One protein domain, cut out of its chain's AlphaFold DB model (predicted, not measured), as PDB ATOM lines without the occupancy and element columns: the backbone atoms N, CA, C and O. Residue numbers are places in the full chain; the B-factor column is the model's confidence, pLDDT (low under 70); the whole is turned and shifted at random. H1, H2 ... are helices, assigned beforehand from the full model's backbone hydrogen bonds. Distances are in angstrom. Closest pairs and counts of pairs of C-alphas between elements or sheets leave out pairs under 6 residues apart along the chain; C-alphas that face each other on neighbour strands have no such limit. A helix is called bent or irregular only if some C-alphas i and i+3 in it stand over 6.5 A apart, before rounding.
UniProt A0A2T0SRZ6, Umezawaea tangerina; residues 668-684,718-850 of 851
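What this domain is: This is residues 668 to 684 and 718 to 850 of the 851 residues of a protein of Umezawaea tangerina (UniProt A0A2T0SRZ6). Long H4 crosses H5 in the middle of a stack of helices; H1, H2 and H3 gather toward one end, and kinked H6 with H7, H8 and H9 toward the other. The 150 printed residues have nine named helices, H1 to H9 in order, and no named strand: all helix, the packing part aligned, part crossed. The whole is compact, with a radius of gyration of the C-alphas of 15.7 A, and spans 46 by 32 by 24 A.

How they stand to each other: Start at H4, residues 750 to 766, which touches H5, residues 773 to 788, at a steep tilt of 50 degrees; their closest C-alphas, Trp 760 and Ala 783, are 5.1 A apart. H5, the hub, also touches H3, residues 732 to 743, with C-alphas 734 and 777 closest at 5.8 A. Residues 739 to 743 of H3 alone touch H1, residues 668 to 678; C-alphas 739 and 670 are closest at 6.7 A. H2, residues 718 to 729, is close to but not clearly touching H5, with C-alphas 728 and 773 closest at 6.6 A. Residues 778 to 782 of H5 alone touch H9, residues 840 to 850, about perpendicular at 77 degrees; C-alphas 778 and 843 are closest at 5.4 A. H6, residues 790 to 806, touches H9, with C-alphas 804 and 840 closest at 4.9 A. H6 and H7, residues 810 to 820, form a helical hairpin, with C-alphas 806 and 813 closest at 4.8 A. H8, residues 825 to 836, is close to but not clearly touching H6, with C-alphas 804 and 835 closest at 6.5 A. O i to N i+4 pairs are within hydrogen-bond range throughout H1 to H5, H7 and H8, in 9 of 13 in H6 and in 6 of 7 in H9.

Where its parts are: Find C-alpha 750 at (111.145, 105.236, 107.425); from there H4 runs 24.0 A. H5 measures 22.6 A and H6 21.7 A; H6 is irregular, C-alphas 798 and 801 being 7.9 A apart, with a kink of 77 degrees near residue 798. H9 ends at C-alpha 850, (99.570, 124.341, 95.181).

The domain as a whole: The farthest C-alphas, Pro 719 and Leu 811, are 49.9 A apart. Residues 685 to 717 are not printed, and C-alphas 684 and 718 are 23.0 A apart across the cut. Of the links printed whole, none is long. Look for pLDDT under 70 in 17 residues, among them 718 to 721 and 767 to 771.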
ATOM      1  N   ASP A 668     104.922 102.163 117.123       74.19
ATOM      2  CA  ASP A 668     105.823 102.811 118.083       74.19
ATOM      3  C   ASP A 668     107.040 103.451 117.391       74.19
ATOM      4  O   ASP A 668     107.540 104.492 117.825       74.19
ATOM      5  N   ASP A 669     107.490 102.884 116.269       77.69
ATOM      6  CA  ASP A 669     108.560 103.459 115.447       77.69
ATOM      7  C   ASP A 669     108.120 104.766 114.788       77.69
ATOM      8  O   ASP A 669     108.869 105.743 114.823       77.69
ATOM      9  N   VAL A 670     106.883 104.831 114.278       82.25
ATOM     10  CA  VAL A 670     106.306 106.054 113.689       82.25
ATOM     11  C   VAL A 670     106.305 107.192 114.709       82.25
ATOM     12  O   VAL A 670     106.691 108.320 114.392       82.25
ATOM     13  N   THR A 671     105.921 106.906 115.957       83.12
ATOM     14  CA  THR A 671     105.936 107.904 117.039       83.12
ATOM     15  C   THR A 671     107.350 108.428 117.290       83.12
ATOM     16  O   THR A 671     107.562 109.642 117.306       83.12
ATOM     17  N   ARG A 672     108.341 107.533 117.395       78.62
ATOM     18  CA  ARG A 672     109.751 107.905 117.602       78.62
ATOM     19  C   ARG A 672     110.331 108.710 116.446       78.62
ATOM     20  O   ARG A 672     111.030 109.699 116.676       78.62
ATOM     21  N   VAL A 673     110.031 108.318 115.209       78.19
ATOM     22  CA  VAL A 673     110.443 109.032 113.993       78.19
ATOM     23  C   VAL A 673     109.844 110.436 114.004       78.19
ATOM     24  O   VAL A 673     110.576 111.421 113.891       78.19
ATOM     25  N   LEU A 674     108.537 110.565 114.234       82.94
ATOM     26  CA  LEU A 674     107.874 111.864 114.291       82.94
ATOM     27  C   LEU A 674     108.409 112.749 115.432       82.94
ATOM     28  O   LEU A 674     108.619 113.947 115.220       82.94
ATOM     29  N   ASP A 675     108.645 112.211 116.630       81.62
ATOM     30  CA  ASP A 675     109.223 112.956 117.762       81.62
ATOM     31  C   ASP A 675     110.657 113.412 117.480       81.62
ATOM     32  O   ASP A 675     111.012 114.556 117.769       81.62
ATOM     33  N   SER A 676     111.464 112.560 116.846       76.81
ATOM     34  CA  SER A 676     112.810 112.921 116.398       76.81
ATOM     35  C   SER A 676     112.783 114.036 115.343       76.81
ATOM     36  O   SER A 676     113.603 114.953 115.394       76.81
ATOM     37  N   HIS A 677     111.823 113.998 114.411       76.44
ATOM     38  CA  HIS A 677     111.743 114.940 113.292       76.44
ATOM     39  C   HIS A 677     111.106 116.296 113.635       76.44
ATOM     40  O   HIS A 677     111.559 117.323 113.128       76.44
ATOM     41  N   LEU A 678     110.061 116.330 114.468       83.00
ATOM     42  CA  LEU A 678     109.297 117.560 114.752       83.00
ATOM     43  C   LEU A 678     109.436 118.032 116.216       83.00
ATOM     44  O   LEU A 678     109.060 119.163 116.556       83.00
ATOM     45  N   GLY A 679     110.041 117.214 117.080       79.88
ATOM     46  CA  GLY A 679     110.100 117.424 118.526       79.88
ATOM     47  C   GLY A 679     108.850 116.911 119.256       79.88
ATOM     48  O   GLY A 679     107.941 116.372 118.620       79.88
ATOM     49  N   PRO A 680     108.788 117.095 120.590       80.44
ATOM     50  CA  PRO A 680     107.685 116.601 121.406       80.44
ATOM     51  C   PRO A 680     106.370 117.314 121.079       80.44
ATOM     52  O   PRO A 680     106.354 118.505 120.742       80.44
ATOM     53  N   VAL A 681     105.265 116.583 121.236       83.81
ATOM     54  CA  VAL A 681     103.908 117.113 121.074       83.81
ATOM     55  C   VAL A 681     103.664 118.237 122.080       83.81
ATOM     56  O   VAL A 681     103.900 118.096 123.280       83.81
ATOM     57  N   HIS A 682     103.164 119.363 121.586       77.69
ATOM     58  CA  HIS A 682     102.689 120.460 122.404       77.69
ATOM     59  C   HIS A 682     101.170 120.362 122.534       77.69
ATOM     60  O   HIS A 682     100.432 120.534 121.562       77.69
ATOM     61  N   HIS A 683     100.701 120.098 123.750       68.38
ATOM     62  CA  HIS A 683      99.298 120.278 124.086       68.38
ATOM     63  C   HIS A 683      99.077 121.763 124.382       68.38
ATOM     64  O   HIS A 683      99.690 122.266 125.329       68.38
ATOM     65  N   PRO A 684      98.245 122.484 123.608       54.69
ATOM     66  CA  PRO A 684      97.840 123.818 124.018       54.69
ATOM     67  C   PRO A 684      97.154 123.687 125.383       54.69
ATOM     68  O   PRO A 684      96.150 122.990 125.523       54.69
ATOM     69  N   ARG A 718     110.402 136.998 109.222       52.69
ATOM     70  CA  ARG A 718     110.773 135.567 109.063       52.69
ATOM     71  C   ARG A 718     110.878 134.746 110.374       52.69
ATOM     72  O   ARG A 718     110.420 133.605 110.366       52.69
ATOM     73  N   PRO A 719     111.394 135.273 111.506       54.03
ATOM     74  CA  PRO A 719     111.429 134.535 112.774       54.03
ATOM     75  C   PRO A 719     110.041 134.208 113.351       54.03
ATOM     76  O   PRO A 719     109.875 133.182 114.003       54.03
ATOM     77  N   ALA A 720     109.041 135.064 113.110       57.72
ATOM     78  CA  ALA A 720     107.676 134.869 113.600       57.72
ATOM     79  C   ALA A 720     106.908 133.822 112.775       57.72
ATOM     80  O   ALA A 720     106.136 133.048 113.337       57.72
ATOM     81  N   VAL A 721     107.163 133.756 111.463       62.09
ATOM     82  CA  VAL A 721     106.593 132.728 110.573       62.09
ATOM     83  C   VAL A 721     107.124 131.347 110.946       62.09
ATOM     84  O   VAL A 721     106.337 130.418 111.114       62.09
ATOM     85  N   GLU A 722     108.435 131.218 111.165       70.62
ATOM     86  CA  GLU A 722     109.021 129.943 111.587       70.62
ATOM     87  C   GLU A 722     108.472 129.517 112.957       70.62
ATOM     88  O   GLU A 722     108.088 128.368 113.128       70.62
ATOM     89  N   ALA A 723     108.323 130.430 113.923       70.56
ATOM     90  CA  ALA A 723     107.718 130.097 115.217       70.56
ATOM     91  C   ALA A 723     106.267 129.585 115.093       70.56
ATOM     92  O   ALA A 723     105.897 128.624 115.770       70.56
ATOM     93  N   ALA A 724     105.461 130.185 114.212       73.31
ATOM     94  CA  ALA A 724     104.080 129.770 113.968       73.31
ATOM     95  C   ALA A 724     103.991 128.397 113.281       73.31
ATOM     96  O   ALA A 724     103.237 127.533 113.728       73.31
ATOM     97  N   VAL A 725     104.809 128.157 112.252       78.06
ATOM     98  CA  VAL A 725     104.906 126.853 111.569       78.06
ATOM     99  C   VAL A 725     105.289 125.757 112.561       78.06
ATOM    100  O   VAL A 725     104.689 124.687 112.586       78.06
ATOM    101  N   VAL A 726     106.241 126.041 113.446       80.44
ATOM    102  CA  VAL A 726     106.731 125.089 114.450       80.44
ATOM    103  C   VAL A 726     105.685 124.764 115.512       80.44
ATOM    104  O   VAL A 726     105.652 123.640 116.014       80.44
ATOM    105  N   ALA A 727     104.820 125.720 115.852       82.81
ATOM    106  CA  ALA A 727     103.694 125.468 116.743       82.81
ATOM    107  C   ALA A 727     102.699 124.472 116.120       82.81
ATOM    108  O   ALA A 727     102.231 123.570 116.810       82.81
ATOM    109  N   ILE A 728     102.439 124.580 114.814       86.75
ATOM    110  CA  ILE A 728     101.576 123.650 114.067       86.75
ATOM    111  C   ILE A 728     102.233 122.280 113.935       86.75
ATOM    112  O   ILE A 728     101.575 121.265 114.151       86.75
ATOM    113  N   GLU A 729     103.542 122.238 113.655       87.62
ATOM    114  CA  GLU A 729     104.317 120.993 113.586       87.62
ATOM    115  C   GLU A 729     104.204 120.144 114.854       87.62
ATOM    116  O   GLU A 729     104.256 118.915 114.794       87.62
ATOM    117  N   ARG A 730     104.049 120.807 116.001       88.06
ATOM    118  CA  ARG A 730     103.954 120.179 117.321       88.06
ATOM    119  C   ARG A 730     102.522 120.069 117.836       88.06
ATOM    120  O   ARG A 730     102.331 119.528 118.921       88.06
ATOM    121  N   HIS A 731     101.526 120.552 117.098       89.88
ATOM    122  CA  HIS A 731     100.140 120.567 117.554       89.88
ATOM    123  C   HIS A 731      99.568 119.147 117.665       89.88
ATOM    124  O   HIS A 731      99.683 118.357 116.727       89.88
ATOM    125  N   ALA A 732      98.902 118.832 118.781       89.38
ATOM    126  CA  ALA A 732      98.394 117.488 119.078       89.38
ATOM    127  C   ALA A 732      97.522 116.885 117.958       89.38
ATOM    128  O   ALA A 732      97.762 115.751 117.549       89.38
ATOM    129  N   ASP A 733      96.576 117.648 117.405       89.69
ATOM    130  CA  ASP A 733      95.680 117.140 116.351       89.69
ATOM    131  C   ASP A 733      96.406 116.856 115.027       89.69
ATOM    132  O   ASP A 733      96.166 115.831 114.392       89.69
ATOM    133  N   VAL A 734      97.340 117.730 114.632       90.56
ATOM    134  CA  VAL A 734      98.168 117.544 113.428       90.56
ATOM    135  C   VAL A 734      99.047 116.310 113.593       90.56
ATOM    136  O   VAL A 734      99.177 115.501 112.678       90.56
ATOM    137  N   ARG A 735      99.617 116.137 114.788       91.12
ATOM    138  CA  ARG A 735     100.450 114.992 115.161       91.12
ATOM    139  C   ARG A 735      99.671 113.682 115.149       91.12
ATOM    140  O   ARG A 735     100.154 112.708 114.578       91.12
ATOM    141  N   ALA A 736      98.468 113.665 115.718       90.94
ATOM    142  CA  ALA A 736      97.585 112.504 115.682       90.94
ATOM    143  C   ALA A 736      97.171 112.155 114.243       90.94
ATOM    144  O   ALA A 736      97.154 110.982 113.871       90.94
ATOM    145  N   TYR A 737      96.892 113.170 113.416       92.38
ATOM    146  CA  TYR A 737      96.557 112.976 112.007       92.38
ATOM    147  C   TYR A 737      97.740 112.408 111.210       92.38
ATOM    148  O   TYR A 737      97.584 111.384 110.550       92.38
ATOM    149  N   LEU A 738      98.938 112.995 111.334       91.06
ATOM    150  CA  LEU A 738     100.176 112.480 110.732       91.06
ATOM    151  C   LEU A 738     100.447 111.029 111.134       91.06
ATOM    152  O   LEU A 738     100.676 110.194 110.265       91.06
ATOM    153  N   HIS A 739     100.377 110.715 112.432       91.19
ATOM    154  CA  HIS A 739     100.583 109.355 112.930       91.19
ATOM    155  C   HIS A 739      99.593 108.369 112.302       91.19
ATOM    156  O   HIS A 739      99.990 107.308 111.819       91.19
ATOM    157  N   ARG A 740      98.301 108.722 112.264       90.50
ATOM    158  CA  ARG A 740      97.263 107.885 111.651       90.50
ATOM    159  C   ARG A 740      97.532 107.644 110.167       90.50
ATOM    160  O   ARG A 740      97.463 106.499 109.733       90.50
ATOM    161  N   ARG A 741      97.867 108.695 109.409       90.12
ATOM    162  CA  ARG A 741      98.149 108.591 107.969       90.12
ATOM    163  C   ARG A 741      99.392 107.750 107.679       90.12
ATOM    164  O   ARG A 741      99.345 106.905 106.796       90.12
ATOM    165  N   LEU A 742     100.464 107.921 108.454       87.62
ATOM    166  CA  LEU A 742     101.684 107.116 108.319       87.62
ATOM    167  C   LEU A 742     101.455 105.642 108.671       87.62
ATOM    168  O   LEU A 742     101.910 104.762 107.950       87.62
ATOM    169  N   THR A 743     100.682 105.360 109.722       86.81
ATOM    170  CA  THR A 743     100.352 103.977 110.115       86.81
ATOM    171  C   THR A 743      99.449 103.287 109.083       86.81
ATOM    172  O   THR A 743      99.522 102.073 108.918       86.81
ATOM    173  N   ALA A 744      98.615 104.046 108.365       84.31
ATOM    174  CA  ALA A 744      97.715 103.534 107.331       84.31
ATOM    175  C   ALA A 744      98.401 103.258 105.976       84.31
ATOM    176  O   ALA A 744      97.733 102.823 105.034       84.31
ATOM    177  N   GLN A 745      99.709 103.515 105.838       78.12
ATOM    178  CA  GLN A 745     100.431 103.218 104.599       78.12
ATOM    179  C   GLN A 745     100.592 101.701 104.393       78.12
ATOM    180  O   GLN A 745     100.864 100.975 105.351       78.12
ATOM    181  N   PRO A 746     100.455 101.207 103.147       69.12
ATOM    182  CA  PRO A 746     100.582  99.782 102.839       69.12
ATOM    183  C   PRO A 746     102.021  99.266 103.002       69.12
ATOM    184  O   PRO A 746     102.213  98.114 103.391       69.12
ATOM    185  N   GLU A 747     103.028 100.112 102.751       68.06
ATOM    186  CA  GLU A 747     104.450  99.807 102.943       68.06
ATOM    187  C   GLU A 747     105.063 100.724 104.008       68.06
ATOM    188  O   GLU A 747     105.606 101.786 103.727       68.06
ATOM    189  N   GLN A 748     105.009 100.303 105.270       70.56
ATOM    190  CA  GLN A 748     105.598 101.073 106.365       70.56
ATOM    191  C   GLN A 748     107.132 101.062 106.254       70.56
ATOM    192  O   GLN A 748     107.801 100.057 106.524       70.56
ATOM    193  N   SER A 749     107.691 102.187 105.802       72.38
ATOM    194  CA  SER A 749     109.130 102.420 105.757       72.38
ATOM    195  C   SER A 749     109.477 103.828 106.228       72.38
ATOM    196  O   SER A 749     108.827 104.808 105.859       72.38
ATOM    197  N   ILE A 750     110.599 103.948 106.948       73.88
ATOM    198  CA  ILE A 750     111.145 105.236 107.425       73.88
ATOM    199  C   ILE A 750     111.236 106.269 106.296       73.88
ATOM    200  O   ILE A 750     111.143 107.477 106.506       73.88
ATOM    201  N   ARG A 751     111.481 105.817 105.071       74.56
ATOM    202  CA  ARG A 751     111.664 106.705 103.936       74.56
ATOM    203  C   ARG A 751     110.353 107.232 103.373       74.56
ATOM    204  O   ARG A 751     110.340 108.389 102.957       74.56
ATOM    205  N   GLU A 752     109.283 106.446 103.354       75.12
ATOM    206  CA  GLU A 752     107.957 106.970 103.011       75.12
ATOM    207  C   GLU A 752     107.472 107.951 104.077       75.12
ATOM    208  O   GLU A 752     107.029 109.051 103.734       75.12
ATOM    209  N   GLU A 753     107.717 107.630 105.350       81.25
ATOM    210  CA  GLU A 753     107.460 108.519 106.484       81.25
ATOM    211  C   GLU A 753     108.207 109.855 106.335       81.25
ATOM    212  O   GLU A 753     107.592 110.925 106.327       81.25
ATOM    213  N   LYS A 754     109.527 109.817 106.106       79.25
ATOM    214  CA  LYS A 754     110.350 111.017 105.873       79.25
ATOM    215  C   LYS A 754     109.913 111.805 104.646       79.25
ATOM    216  O   LYS A 754     109.877 113.032 104.696       79.25
ATOM    217  N   ARG A 755     109.615 111.131 103.530       80.75
ATOM    218  CA  ARG A 755     109.174 111.793 102.292       80.75
ATOM    219  C   ARG A 755     107.892 112.569 102.527       80.75
ATOM    220  O   ARG A 755     107.837 113.742 102.170       80.75
ATOM    221  N   LEU A 756     106.896 111.932 103.138       88.00
ATOM    222  CA  LEU A 756     105.617 112.564 103.437       88.00
ATOM    223  C   LEU A 756     105.811 113.760 104.369       88.00
ATOM    224  O   LEU A 756     105.353 114.852 104.045       88.00
ATOM    225  N   VAL A 757     106.547 113.588 105.472       87.69
ATOM    226  CA  VAL A 757     106.799 114.669 106.439       87.69
ATOM    227  C   VAL A 757     107.553 115.837 105.795       87.69
ATOM    228  O   VAL A 757     107.173 116.985 106.006       87.69
ATOM    229  N   ASN A 758     108.565 115.577 104.962       85.31
ATOM    230  CA  ASN A 758     109.327 116.631 104.284       85.31
ATOM    231  C   ASN A 758     108.478 117.396 103.259       85.31
ATOM    232  O   ASN A 758     108.525 118.625 103.224       85.31
ATOM    233  N   VAL A 759     107.693 116.688 102.439       87.06
ATOM    234  CA  VAL A 759     106.786 117.307 101.456       87.06
ATOM    235  C   VAL A 759     105.707 118.124 102.167       87.06
ATOM    236  O   VAL A 759     105.414 119.250 101.772       87.06
ATOM    237  N   TRP A 760     105.171 117.607 103.271       89.56
ATOM    238  CA  TRP A 760     104.223 118.331 104.106       89.56
ATOM    239  C   TRP A 760     104.836 119.592 104.733       89.56
ATOM    240  O   TRP A 760     104.257 120.670 104.618       89.56
ATOM    241  N   GLN A 761     106.027 119.498 105.337       85.62
ATOM    242  CA  GLN A 761     106.753 120.646 105.893       85.62
ATOM    243  C   GLN A 761     107.078 121.702 104.835       85.62
ATOM    244  O   GLN A 761     107.087 122.895 105.150       85.62
ATOM    245  N   PHE A 762     107.356 121.267 103.604       83.12
ATOM    246  CA  PHE A 762     107.533 122.147 102.461       83.12
ATOM    247  C   PHE A 762     106.228 122.882 102.142       83.12
ATOM    248  O   PHE A 762     106.221 124.110 102.165       83.12
ATOM    249  N   TYR A 763     105.110 122.174 101.954       84.50
ATOM    250  CA  TYR A 763     103.818 122.817 101.682       84.50
ATOM    251  C   TYR A 763     103.364 123.754 102.803       84.50
ATOM    252  O   TYR A 763     102.856 124.840 102.524       84.50
ATOM    253  N   LEU A 764     103.605 123.379 104.059       82.75
ATOM    254  CA  LEU A 764     103.291 124.200 105.226       82.75
ATOM    255  C   LEU A 764     104.076 125.523 105.236       82.75
ATOM    256  O   LEU A 764     103.549 126.545 105.664       82.75
ATOM    257  N   ARG A 765     105.324 125.517 104.749       77.69
ATOM    258  CA  ARG A 765     106.190 126.707 104.676       77.69
ATOM    259  C   ARG A 765     105.983 127.537 103.409       77.69
ATOM    260  O   ARG A 765     106.151 128.750 103.465       77.69
ATOM    261  N   VAL A 766     105.620 126.906 102.289       73.38
ATOM    262  CA  VAL A 766     105.265 127.590 101.031       73.38
ATOM    263  C   VAL A 766     103.969 128.382 101.202       73.38
ATOM    264  O   VAL A 766     103.876 129.520 100.749       73.38
ATOM    265  N   LEU A 767     102.979 127.827 101.906       69.81
ATOM    266  CA  LEU A 767     101.738 128.527 102.234       69.81
ATOM    267  C   LEU A 767     101.900 129.377 103.501       69.81
ATOM    268  O   LEU A 767     101.345 129.067 104.559       69.81
ATOM    269  N   VAL A 768     102.658 130.472 103.397       54.41
ATOM    270  CA  VAL A 768     102.776 131.456 104.482       54.41
ATOM    271  C   VAL A 768     101.384 132.022 104.796       54.41
ATOM    272  O   VAL A 768     100.780 132.702 103.972       54.41
ATOM    273  N   GLY A 769     100.871 131.729 105.994       55.19
ATOM    274  CA  GLY A 769      99.589 132.254 106.486       55.19
ATOM    275  C   GLY A 769      98.650 131.221 107.108       55.19
ATOM    276  O   GLY A 769      97.631 131.600 107.678       55.19
ATOM    277  N   THR A 770      98.975 129.929 107.048       54.56
ATOM    278  CA  THR A 770      98.122 128.894 107.644       54.56
ATOM    279  C   THR A 770      98.537 128.669 109.099       54.56
ATOM    280  O   THR A 770      99.429 127.886 109.372       54.56
ATOM    281  N   THR A 771      97.940 129.393 110.054       58.19
ATOM    282  CA  THR A 771      97.904 128.975 111.477       58.19
ATOM    283  C   THR A 771      96.763 127.993 111.754       58.19
ATOM    284  O   THR A 771      96.527 127.602 112.895       58.19
ATOM    285  N   ASP A 772      96.049 127.593 110.701       79.75
ATOM    286  CA  ASP A 772      94.905 126.703 110.769       79.75
ATOM    287  C   ASP A 772      95.344 125.234 110.784       79.75
ATOM    288  O   ASP A 772      95.844 124.682 109.800       79.75
ATOM    289  N   VAL A 773      95.093 124.590 111.922       86.25
ATOM    290  CA  VAL A 773      95.313 123.161 112.163       86.25
ATOM    291  C   VAL A 773      94.577 122.294 111.136       86.25
ATOM    292  O   VAL A 773      95.126 121.295 110.675       86.25
ATOM    293  N   ARG A 774      93.364 122.680 110.721       87.06
ATOM    294  CA  ARG A 774      92.575 121.906 109.753       87.06
ATOM    295  C   ARG A 774      93.218 121.936 108.371       87.06
ATOM    296  O   ARG A 774      93.373 120.894 107.736       87.06
ATOM    297  N   GLN A 775      93.650 123.114 107.931       86.88
ATOM    298  CA  GLN A 775      94.380 123.261 106.677       86.88
ATOM    299  C   GLN A 775      95.717 122.508 106.708       86.88
ATOM    300  O   GLN A 775      96.066 121.855 105.724       86.88
ATOM    301  N   ALA A 776      96.427 122.517 107.841       88.69
ATOM    302  CA  ALA A 776      97.647 121.734 108.019       88.69
ATOM    303  C   ALA A 776      97.402 120.218 107.887       88.69
ATOM    304  O   ALA A 776      98.214 119.538 107.261       88.69
ATOM    305  N   CYS A 777      96.279 119.689 108.389       91.94
ATOM    306  CA  CYS A 777      95.876 118.291 108.171       91.94
ATOM    307  C   CYS A 777      95.528 118.000 106.698       91.94
ATOM    308  O   CYS A 777      95.904 116.956 106.164       91.94
ATOM    309  N   HIS A 778      94.876 118.926 105.989       91.94
ATOM    310  CA  HIS A 778      94.642 118.766 104.547       91.94
ATOM    311  C   HIS A 778      95.960 118.714 103.764       91.94
ATOM    312  O   HIS A 778      96.104 117.898 102.855       91.94
ATOM    313  N   LEU A 779      96.959 119.512 104.158       91.00
ATOM    314  CA  LEU A 779      98.303 119.450 103.577       91.00
ATOM    315  C   LEU A 779      98.987 118.095 103.787       91.00
ATOM    316  O   LEU A 779      99.741 117.676 102.914       91.00
ATOM    317  N   VAL A 780      98.732 117.400 104.902       92.75
ATOM    318  CA  VAL A 780      99.236 116.028 105.122       92.75
ATOM    319  C   VAL A 780      98.671 115.083 104.062       92.75
ATOM    320  O   VAL A 780      99.412 114.302 103.474       92.75
ATOM    321  N   THR A 781      97.375 115.206 103.766       92.44
ATOM    322  CA  THR A 781      96.694 114.405 102.733       92.44
ATOM    323  C   THR A 781      97.273 114.688 101.345       92.44
ATOM    324  O   THR A 781      97.535 113.768 100.573       92.44
ATOM    325  N   ILE A 782      97.534 115.962 101.031       90.69
ATOM    326  CA  ILE A 782      98.170 116.362  99.765       90.69
ATOM    327  C   ILE A 782      99.597 115.814  99.679       90.69
ATOM    328  O   ILE A 782      99.988 115.295  98.636       90.69
ATOM    329  N   ALA A 783     100.363 115.885 100.769       90.94
ATOM    330  CA  ALA A 783     101.697 115.304 100.820       90.94
ATOM    331  C   ALA A 783     101.659 113.790 100.568       90.94
ATOM    332  O   ALA A 783     102.451 113.309  99.765       90.94
ATOM    333  N   GLU A 784     100.706 113.062 101.162       90.94
ATOM    334  CA  GLU A 784     100.508 111.630 100.907       90.94
ATOM    335  C   GLU A 784     100.163 111.334  99.441       90.94
ATOM    336  O   GLU A 784     100.765 110.444  98.844       90.94
ATOM    337  N   LEU A 785      99.256 112.105  98.825       89.19
ATOM    338  CA  LEU A 785      98.912 111.954  97.404       89.19
ATOM    339  C   LEU A 785     100.153 112.062  96.506       89.19
ATOM    340  O   LEU A 785     100.343 111.271  95.580       89.19
ATOM    341  N   VAL A 786     101.007 113.042  96.799       87.19
ATOM    342  CA  VAL A 786     102.209 113.364  96.020       87.19
ATOM    343  C   VAL A 786     103.309 112.323  96.225       87.19
ATOM    344  O   VAL A 786     104.000 111.984  95.259       87.19
ATOM    345  N   THR A 787     103.478 111.809  97.448       84.88
ATOM    346  CA  THR A 787     104.541 110.849  97.778       84.88
ATOM    347  C   THR A 787     104.180 109.404  97.463       84.88
ATOM    348  O   THR A 787     105.075 108.661  97.059       84.88
ATOM    349  N   ARG A 788     102.906 109.013  97.598       84.56
ATOM    350  CA  ARG A 788     102.423 107.647  97.338       84.56
ATOM    351  C   ARG A 788     102.219 107.367  95.850       84.56
ATOM    352  O   ARG A 788     102.492 106.260  95.399       84.56
ATOM    353  N   TRP A 789     101.810 108.367  95.058       84.69
ATOM    354  CA  TRP A 789     101.573 108.202  93.614       84.69
ATOM    355  C   TRP A 789     102.330 109.210  92.732       84.69
ATOM    356  O   TRP A 789     101.715 109.922  91.931       84.69
ATOM    357  N   PRO A 790     103.677 109.247  92.785       80.88
ATOM    358  CA  PRO A 790     104.475 110.201  92.015       80.88
ATOM    359  C   PRO A 790     104.262 110.076  90.497       80.88
ATOM    360  O   PRO A 790     104.145 111.078  89.797       80.88
ATOM    361  N   ALA A 791     104.111 108.850  89.980       77.69
ATOM    362  CA  ALA A 791     103.866 108.604  88.556       77.69
ATOM    363  C   ALA A 791     102.500 109.128  88.068       77.69
ATOM    364  O   ALA A 791     102.324 109.397  86.878       77.69
ATOM    365  N   HIS A 792     101.530 109.301  88.972       83.38
ATOM    366  CA  HIS A 792     100.173 109.741  88.644       83.38
ATOM    367  C   HIS A 792      99.913 111.213  88.986       83.38
ATOM    368  O   HIS A 792      98.780 111.666  88.857       83.38
ATOM    369  N   GLN A 793     100.938 111.989  89.359       83.19
ATOM    370  CA  GLN A 793     100.773 113.401  89.733       83.19
ATOM    371  C   GLN A 793     100.084 114.236  88.648       83.19
ATOM    372  O   GLN A 793      99.198 115.029  88.952       83.19
ATOM    373  N   HIS A 794     100.427 114.019  87.374       81.38
ATOM    374  CA  HIS A 794      99.796 114.704  86.242       81.38
ATOM    375  C   HIS A 794      98.290 114.396  86.121       81.38
ATOM    376  O   HIS A 794      97.493 115.292  85.844       81.38
ATOM    377  N   VAL A 795      97.891 113.144  86.380       84.62
ATOM    378  CA  VAL A 795      96.483 112.714  86.389       84.62
ATOM    379  C   VAL A 795      95.754 113.319  87.583       84.62
ATOM    380  O   VAL A 795      94.689 113.912  87.417       84.62
ATOM    381  N   LEU A 796      96.340 113.204  88.776       84.94
ATOM    382  CA  LEU A 796      95.753 113.714  90.012       84.94
ATOM    383  C   LEU A 796      95.572 115.234  89.938       84.94
ATOM    384  O   LEU A 796      94.469 115.711  90.169       84.94
ATOM    385  N   ARG A 797      96.570 115.999  89.487       82.44
ATOM    386  CA  ARG A 797      96.457 117.461  89.327       82.44
ATOM    387  C   ARG A 797      95.255 117.875  88.472       82.44
ATOM    388  O   ARG A 797      94.575 118.844  88.793       82.44
ATOM    389  N   LYS A 798      94.967 117.133  87.400       84.31
ATOM    390  CA  LYS A 798      93.876 117.447  86.465       84.31
ATOM    391  C   LYS A 798      92.503 116.951  86.933       84.31
ATOM    392  O   LYS A 798      91.493 117.568  86.601       84.31
ATOM    393  N   HIS A 799      92.451 115.837  87.663       89.62
ATOM    394  CA  HIS A 799      91.206 115.108  87.933       89.62
ATOM    395  C   HIS A 799      90.845 114.966  89.421       89.62
ATOM    396  O   HIS A 799      89.777 114.435  89.719       89.62
ATOM    397  N   LEU A 800      91.660 115.463  90.361       89.75
ATOM    398  CA  LEU A 800      91.425 115.311  91.805       89.75
ATOM    399  C   LEU A 800      90.066 115.860  92.260       89.75
ATOM    400  O   LEU A 800      89.411 115.219  93.072       89.75
ATOM    401  N   THR A 801      89.598 116.985  91.708       91.62
ATOM    402  CA  THR A 801      88.256 117.519  92.017       91.62
ATOM    403  C   THR A 801      87.149 116.542  91.618       91.62
ATOM    404  O   THR A 801      86.233 116.306  92.397       91.62
ATOM    405  N   ALA A 802      87.267 115.915  90.444       90.62
ATOM    406  CA  ALA A 802      86.294 114.930  89.981       90.62
ATOM    407  C   ALA A 802      86.317 113.660  90.848       90.62
ATOM    408  O   ALA A 802      85.268 113.089  91.125       90.62
ATOM    409  N   PHE A 803      87.497 113.236  91.316       92.50
ATOM    410  CA  PHE A 803      87.608 112.132  92.271       92.50
ATOM    411  C   PHE A 803      86.999 112.480  93.635       92.50
ATOM    412  O   PHE A 803      86.257 111.673  94.189       92.50
ATOM    413  N   ALA A 804      87.249 113.685  94.150       92.31
ATOM    414  CA  ALA A 804      86.694 114.154  95.418       92.31
ATOM    415  C   ALA A 804      85.157 114.230  95.409       92.31
ATOM    416  O   ALA A 804      84.518 113.940  96.415       92.31
ATOM    417  N   GLU A 805      84.552 114.596  94.278       92.00
ATOM    418  CA  GLU A 805      83.092 114.617  94.116       92.00
ATOM    419  C   GLU A 805      82.489 113.215  93.961       92.00
ATOM    420  O   GLU A 805      81.356 112.986  94.377       92.00
ATOM    421  N   ALA A 806      83.245 112.277  93.387       91.62
ATOM    422  CA  ALA A 806      82.782 110.934  93.056       91.62
ATOM    423  C   ALA A 806      83.032 109.879  94.151       91.62
ATOM    424  O   ALA A 806      82.583 108.743  94.017       91.62
ATOM    425  N   GLN A 807      83.766 110.198  95.222       91.94
ATOM    426  CA  GLN A 807      84.233 109.216  96.215       91.94
ATOM    427  C   GLN A 807      83.117 108.374  96.868       91.94
ATOM    428  O   GLN A 807      83.330 107.197  97.183       91.94
ATOM    429  N   ASP A 808      81.919 108.938  97.019       90.56
ATOM    430  CA  ASP A 808      80.781 108.307  97.698       90.56
ATOM    431  C   ASP A 808      79.834 107.563  96.738       90.56
ATOM    432  O   ASP A 808      78.975 106.813  97.192       90.56
ATOM    433  N   ASP A 809      80.027 107.689  95.419       92.81
ATOM    434  CA  ASP A 809      79.182 107.078  94.383       92.81
ATOM    435  C   ASP A 809      80.010 106.132  93.497       92.81
ATOM    436  O   ASP A 809      80.960 106.540  92.832       92.81
ATOM    437  N   ASP A 810      79.662 104.844  93.491       89.62
ATOM    438  CA  ASP A 810      80.383 103.805  92.743       89.62
ATOM    439  C   ASP A 810      80.373 104.022  91.225       89.62
ATOM    440  O   ASP A 810      81.384 103.781  90.557       89.62
ATOM    441  N   LEU A 811      79.258 104.506  90.670       90.25
ATOM    442  CA  LEU A 811      79.116 104.740  89.235       90.25
ATOM    443  C   LEU A 811      79.893 105.991  88.816       90.25
ATOM    444  O   LEU A 811      80.620 105.978  87.814       90.25
ATOM    445  N   ALA A 812      79.775 107.063  89.603       89.69
ATOM    446  CA  ALA A 812      80.544 108.283  89.384       89.69
ATOM    447  C   ALA A 812      82.051 108.014  89.521       89.69
ATOM    448  O   ALA A 812      82.834 108.485  88.691       89.69
ATOM    449  N   TRP A 813      82.457 107.201  90.505       92.31
ATOM    450  CA  TRP A 813      83.851 106.820  90.730       92.31
ATOM    451  C   TRP A 813      84.420 106.037  89.549       92.31
ATOM    452  O   TRP A 813      85.461 106.411  89.004       92.31
ATOM    453  N   GLY A 814      83.715 104.996  89.093       88.06
ATOM    454  CA  GLY A 814      84.127 104.209  87.928       88.06
ATOM    455  C   GLY A 814      84.283 105.069  86.669       88.06
ATOM    456  O   GLY A 814      85.263 104.934  85.932       88.06
ATOM    457  N   THR A 815      83.370 106.023  86.467       89.38
ATOM    458  CA  THR A 815      83.423 106.970  85.343       89.38
ATOM    459  C   THR A 815      84.613 107.928  85.453       89.38
ATOM    460  O   THR A 815      85.296 108.185  84.458       89.38
ATOM    461  N   ALA A 816      84.894 108.446  86.653       88.75
ATOM    462  CA  ALA A 816      86.031 109.327  86.907       88.75
ATOM    463  C   ALA A 816      87.370 108.605  86.684       88.75
ATOM    464  O   ALA A 816      88.240 109.137  85.994       88.75
ATOM    465  N   VAL A 817      87.508 107.369  87.180       89.62
ATOM    466  CA  VAL A 817      88.700 106.520  86.990       89.62
ATOM    467  C   VAL A 817      88.941 106.230  85.509       89.62
ATOM    468  O   VAL A 817      90.064 106.399  85.025       89.62
ATOM    469  N   ALA A 818      87.890 105.862  84.771       86.81
ATOM    470  CA  ALA A 818      87.977 105.595  83.338       86.81
ATOM    471  C   ALA A 818      88.391 106.844  82.544       86.81
ATOM    472  O   ALA A 818      89.284 106.773  81.700       86.81
ATOM    473  N   ARG A 819      87.797 108.008  82.850       86.94
ATOM    474  CA  ARG A 819      88.122 109.289  82.200       86.94
ATOM    475  C   ARG A 819      89.551 109.750  82.491       86.94
ATOM    476  O   ARG A 819      90.193 110.326  81.620       86.94
ATOM    477  N   ALA A 820      90.034 109.505  83.705       84.31
ATOM    478  CA  ALA A 820      91.380 109.855  84.137       84.31
ATOM    479  C   ALA A 820      92.461 108.890  83.612       84.31
ATOM    480  O   ALA A 820      93.648 109.195  83.701       84.31
ATOM    481  N   GLY A 821      92.073 107.726  83.076       81.25
ATOM    482  CA  GLY A 821      93.006 106.726  82.555       81.25
ATOM    483  C   GLY A 821      93.846 106.037  83.636       81.25
ATOM    484  O   GLY A 821      94.957 105.586  83.350       81.25
ATOM    485  N   LEU A 822      93.350 105.950  84.877       79.31
ATOM    486  CA  LEU A 822      94.070 105.313  85.984       79.31
ATOM    487  C   LEU A 822      93.985 103.777  85.841       79.31
ATOM    488  O   LEU A 822      93.008 103.152  86.242       79.31
ATOM    489  N   LYS A 823      94.992 103.162  85.206       61.69
ATOM    490  CA  LYS A 823      94.965 101.735  84.809       61.69
ATOM    491  C   LYS A 823      95.217 100.735  85.949       61.69
ATOM    492  O   LYS A 823      94.950  99.551  85.774       61.69
ATOM    493  N   HIS A 824      95.757 101.171  87.088       68.81
ATOM    494  CA  HIS A 824      96.039 100.296  88.234       68.81
ATOM    495  C   HIS A 824      94.834 100.223  89.182       68.81
ATOM    496  O   HIS A 824      94.540 101.189  89.886       68.81
ATOM    497  N   ALA A 825      94.167  99.064  89.230       60.62
ATOM    498  CA  ALA A 825      92.972  98.849  90.054       60.62
ATOM    499  C   ALA A 825      93.224  99.072  91.560       60.62
ATOM    500  O   ALA A 825      92.386  99.668  92.230       60.62
ATOM    501  N   GLY A 826      94.398  98.676  92.072       73.00
ATOM    502  CA  GLY A 826      94.786  98.913  93.470       73.00
ATOM    503  C   GLY A 826      94.975 100.397  93.799       73.00
ATOM    504  O   GLY A 826      94.447 100.881  94.789       73.00
ATOM    505  N   ALA A 827      95.620 101.163  92.910       76.56
ATOM    506  CA  ALA A 827      95.834 102.597  93.121       76.56
ATOM    507  C   ALA A 827      94.516 103.392  93.148       76.56
ATOM    508  O   ALA A 827      94.383 104.334  93.922       76.56
ATOM    509  N   ALA A 828      93.534 103.005  92.325       84.00
ATOM    510  CA  ALA A 828      92.210 103.623  92.347       84.00
ATOM    511  C   ALA A 828      91.448 103.297  93.642       84.00
ATOM    512  O   ALA A 828      90.798 104.178  94.198       84.00
ATOM    513  N   ALA A 829      91.518 102.057  94.131       84.88
ATOM    514  CA  ALA A 829      90.866 101.669  95.381       84.88
ATOM    515  C   ALA A 829      91.464 102.417  96.586       84.88
ATOM    516  O   ALA A 829      90.729 103.065  97.330       84.88
ATOM    517  N   ASP A 830      92.791 102.422  96.696       86.19
ATOM    518  CA  ASP A 830      93.530 103.100  97.762       86.19
ATOM    519  C   ASP A 830      93.303 104.622  97.762       86.19
ATOM    520  O   ASP A 830      93.150 105.243  98.815       86.19
ATOM    521  N   LEU A 831      93.256 105.240  96.574       89.25
ATOM    522  CA  LEU A 831      92.947 106.664  96.431       89.25
ATOM    523  C   LEU A 831      91.530 106.975  96.922       89.25
ATOM    524  O   LEU A 831      91.313 107.992  97.578       89.25
ATOM    525  N   ARG A 832      90.561 106.105  96.616       91.12
ATOM    526  CA  ARG A 832      89.176 106.274  97.064       91.12
ATOM    527  C   ARG A 832      89.067 106.209  98.581       91.12
ATOM    528  O   ARG A 832      88.351 107.008  99.176       91.12
ATOM    529  N   GLU A 833      89.765 105.259  99.191       90.12
ATOM    530  CA  GLU A 833      89.804 105.095 100.641       90.12
ATOM    531  C   GLU A 833      90.444 106.308 101.330       90.12
ATOM    532  O   GLU A 833      89.881 106.836 102.287       90.12
ATOM    533  N   LEU A 834      91.560 106.814 100.793       90.31
ATOM    534  CA  LEU A 834      92.204 108.037 101.274       90.31
ATOM    535  C   LEU A 834      91.248 109.237 101.251       90.31
ATOM    536  O   LEU A 834      91.154 109.959 102.243       90.31
ATOM    537  N   LEU A 835      90.546 109.452 100.136       91.00
ATOM    538  CA  LEU A 835      89.642 110.595  99.997       91.00
ATOM    539  C   LEU A 835      88.454 110.498 100.969       91.00
ATOM    540  O   LEU A 835      88.097 111.507 101.576       91.00
ATOM    541  N   ARG A 836      87.929 109.290 101.219       90.25
ATOM    542  CA  ARG A 836      86.863 109.051 102.211       90.25
ATOM    543  C   ARG A 836      87.283 109.329 103.659       90.25
ATOM    544  O   ARG A 836      86.426 109.661 104.473       90.25
ATOM    545  N   ASP A 837      88.573 109.220 103.989       87.62
ATOM    546  CA  ASP A 837      89.113 109.504 105.335       87.62
ATOM    547  C   ASP A 837      89.428 111.003 105.566       87.62
ATOM    548  O   ASP A 837      89.976 111.393 106.604       87.62
ATOM    549  N   CYS A 838      89.102 111.879 104.608       88.25
ATOM    550  CA  CYS A 838      89.375 113.315 104.686       88.25
ATOM    551  C   CYS A 838      88.233 114.177 104.113       88.25
ATOM    552  O   CYS A 838      87.289 113.683 103.500       88.25
ATOM    553  N   ASP A 839      88.323 115.500 104.281       91.38
ATOM    554  CA  ASP A 839      87.480 116.440 103.530       91.38
ATOM    555  C   ASP A 839      88.018 116.575 102.095       91.38
ATOM    556  O   ASP A 839      88.784 117.487 101.767       91.38
ATOM    557  N   ALA A 840      87.635 115.631 101.234       90.69
ATOM    558  CA  ALA A 840      88.148 115.526  99.871       90.69
ATOM    559  C   ALA A 840      87.936 116.801  99.036       90.69
ATOM    560  O   ALA A 840      88.779 117.142  98.204       90.69
ATOM    561  N   ARG A 841      86.845 117.545  99.269       90.19
ATOM    562  CA  ARG A 841      86.568 118.804  98.558       90.19
ATOM    563  C   ARG A 841      87.528 119.903  98.992       90.19
ATOM    564  O   ARG A 841      88.085 120.593  98.138       90.19
ATOM    565  N   ALA A 842      87.756 120.046 100.298       87.50
ATOM    566  CA  ALA A 842      88.717 121.011 100.816       87.50
ATOM    567  C   ALA A 842      90.157 120.661 100.406       87.50
ATOM    568  O   ALA A 842      90.923 121.553 100.037       87.50
ATOM    569  N   VAL A 843      90.510 119.370 100.398       89.88
ATOM    570  CA  VAL A 843      91.805 118.871  99.910       89.88
ATOM    571  C   VAL A 843      91.987 119.176  98.423       89.88
ATOM    572  O   VAL A 843      93.017 119.728  98.047       89.88
ATOM    573  N   ALA A 844      90.991 118.902  97.574       88.56
ATOM    574  CA  ALA A 844      91.065 119.192  96.140       88.56
ATOM    575  C   ALA A 844      91.169 120.701  95.850       88.56
ATOM    576  O   ALA A 844      91.958 121.120  94.999       88.56
ATOM    577  N   ALA A 845      90.414 121.531  96.577       85.94
ATOM    578  CA  ALA A 845      90.484 122.986  96.455       85.94
ATOM    579  C   ALA A 845      91.860 123.533  96.870       85.94
ATOM    580  O   ALA A 845      92.408 124.405  96.197       85.94
ATOM    581  N   LEU A 846      92.432 123.003  97.955       84.06
ATOM    582  CA  LEU A 846      93.763 123.377  98.425       84.06
ATOM    583  C   LEU A 846      94.860 122.897  97.465       84.06
ATOM    584  O   LEU A 846      95.768 123.663  97.154       84.06
ATOM    585  N   ALA A 847      94.742 121.676  96.940       83.25
ATOM    586  CA  ALA A 847      95.665 121.116  95.961       83.25
ATOM    587  C   ALA A 847      95.723 121.959  94.681       83.25
ATOM    588  O   ALA A 847      96.815 122.234  94.206       83.25
ATOM    589  N   LYS A 848      94.589 122.469  94.178       80.25
ATOM    590  CA  LYS A 848      94.544 123.361  92.998       80.25
ATOM    591  C   LYS A 848      95.308 124.682  93.189       80.25
ATOM    592  O   LYS A 848      95.690 125.317  92.215       80.25
ATOM    593  N   ARG A 849      95.503 125.128  94.436       72.88
ATOM    594  CA  ARG A 849      96.292 126.337  94.748       72.88
ATOM    595  C   ARG A 849      97.799 126.060  94.803       72.88
ATOM    596  O   ARG A 849      98.569 127.011  94.770       72.88
ATOM    597  N   LEU A 850      98.193 124.794  94.948       68.00
ATOM    598  CA  LEU A 850      99.570 124.341  95.181       68.00
ATOM    599  C   LEU A 850     100.196 123.630  93.978       68.00
ATOM    600  O   LEU A 850     101.399 123.751  93.763       68.00
TER     601      LEU A 850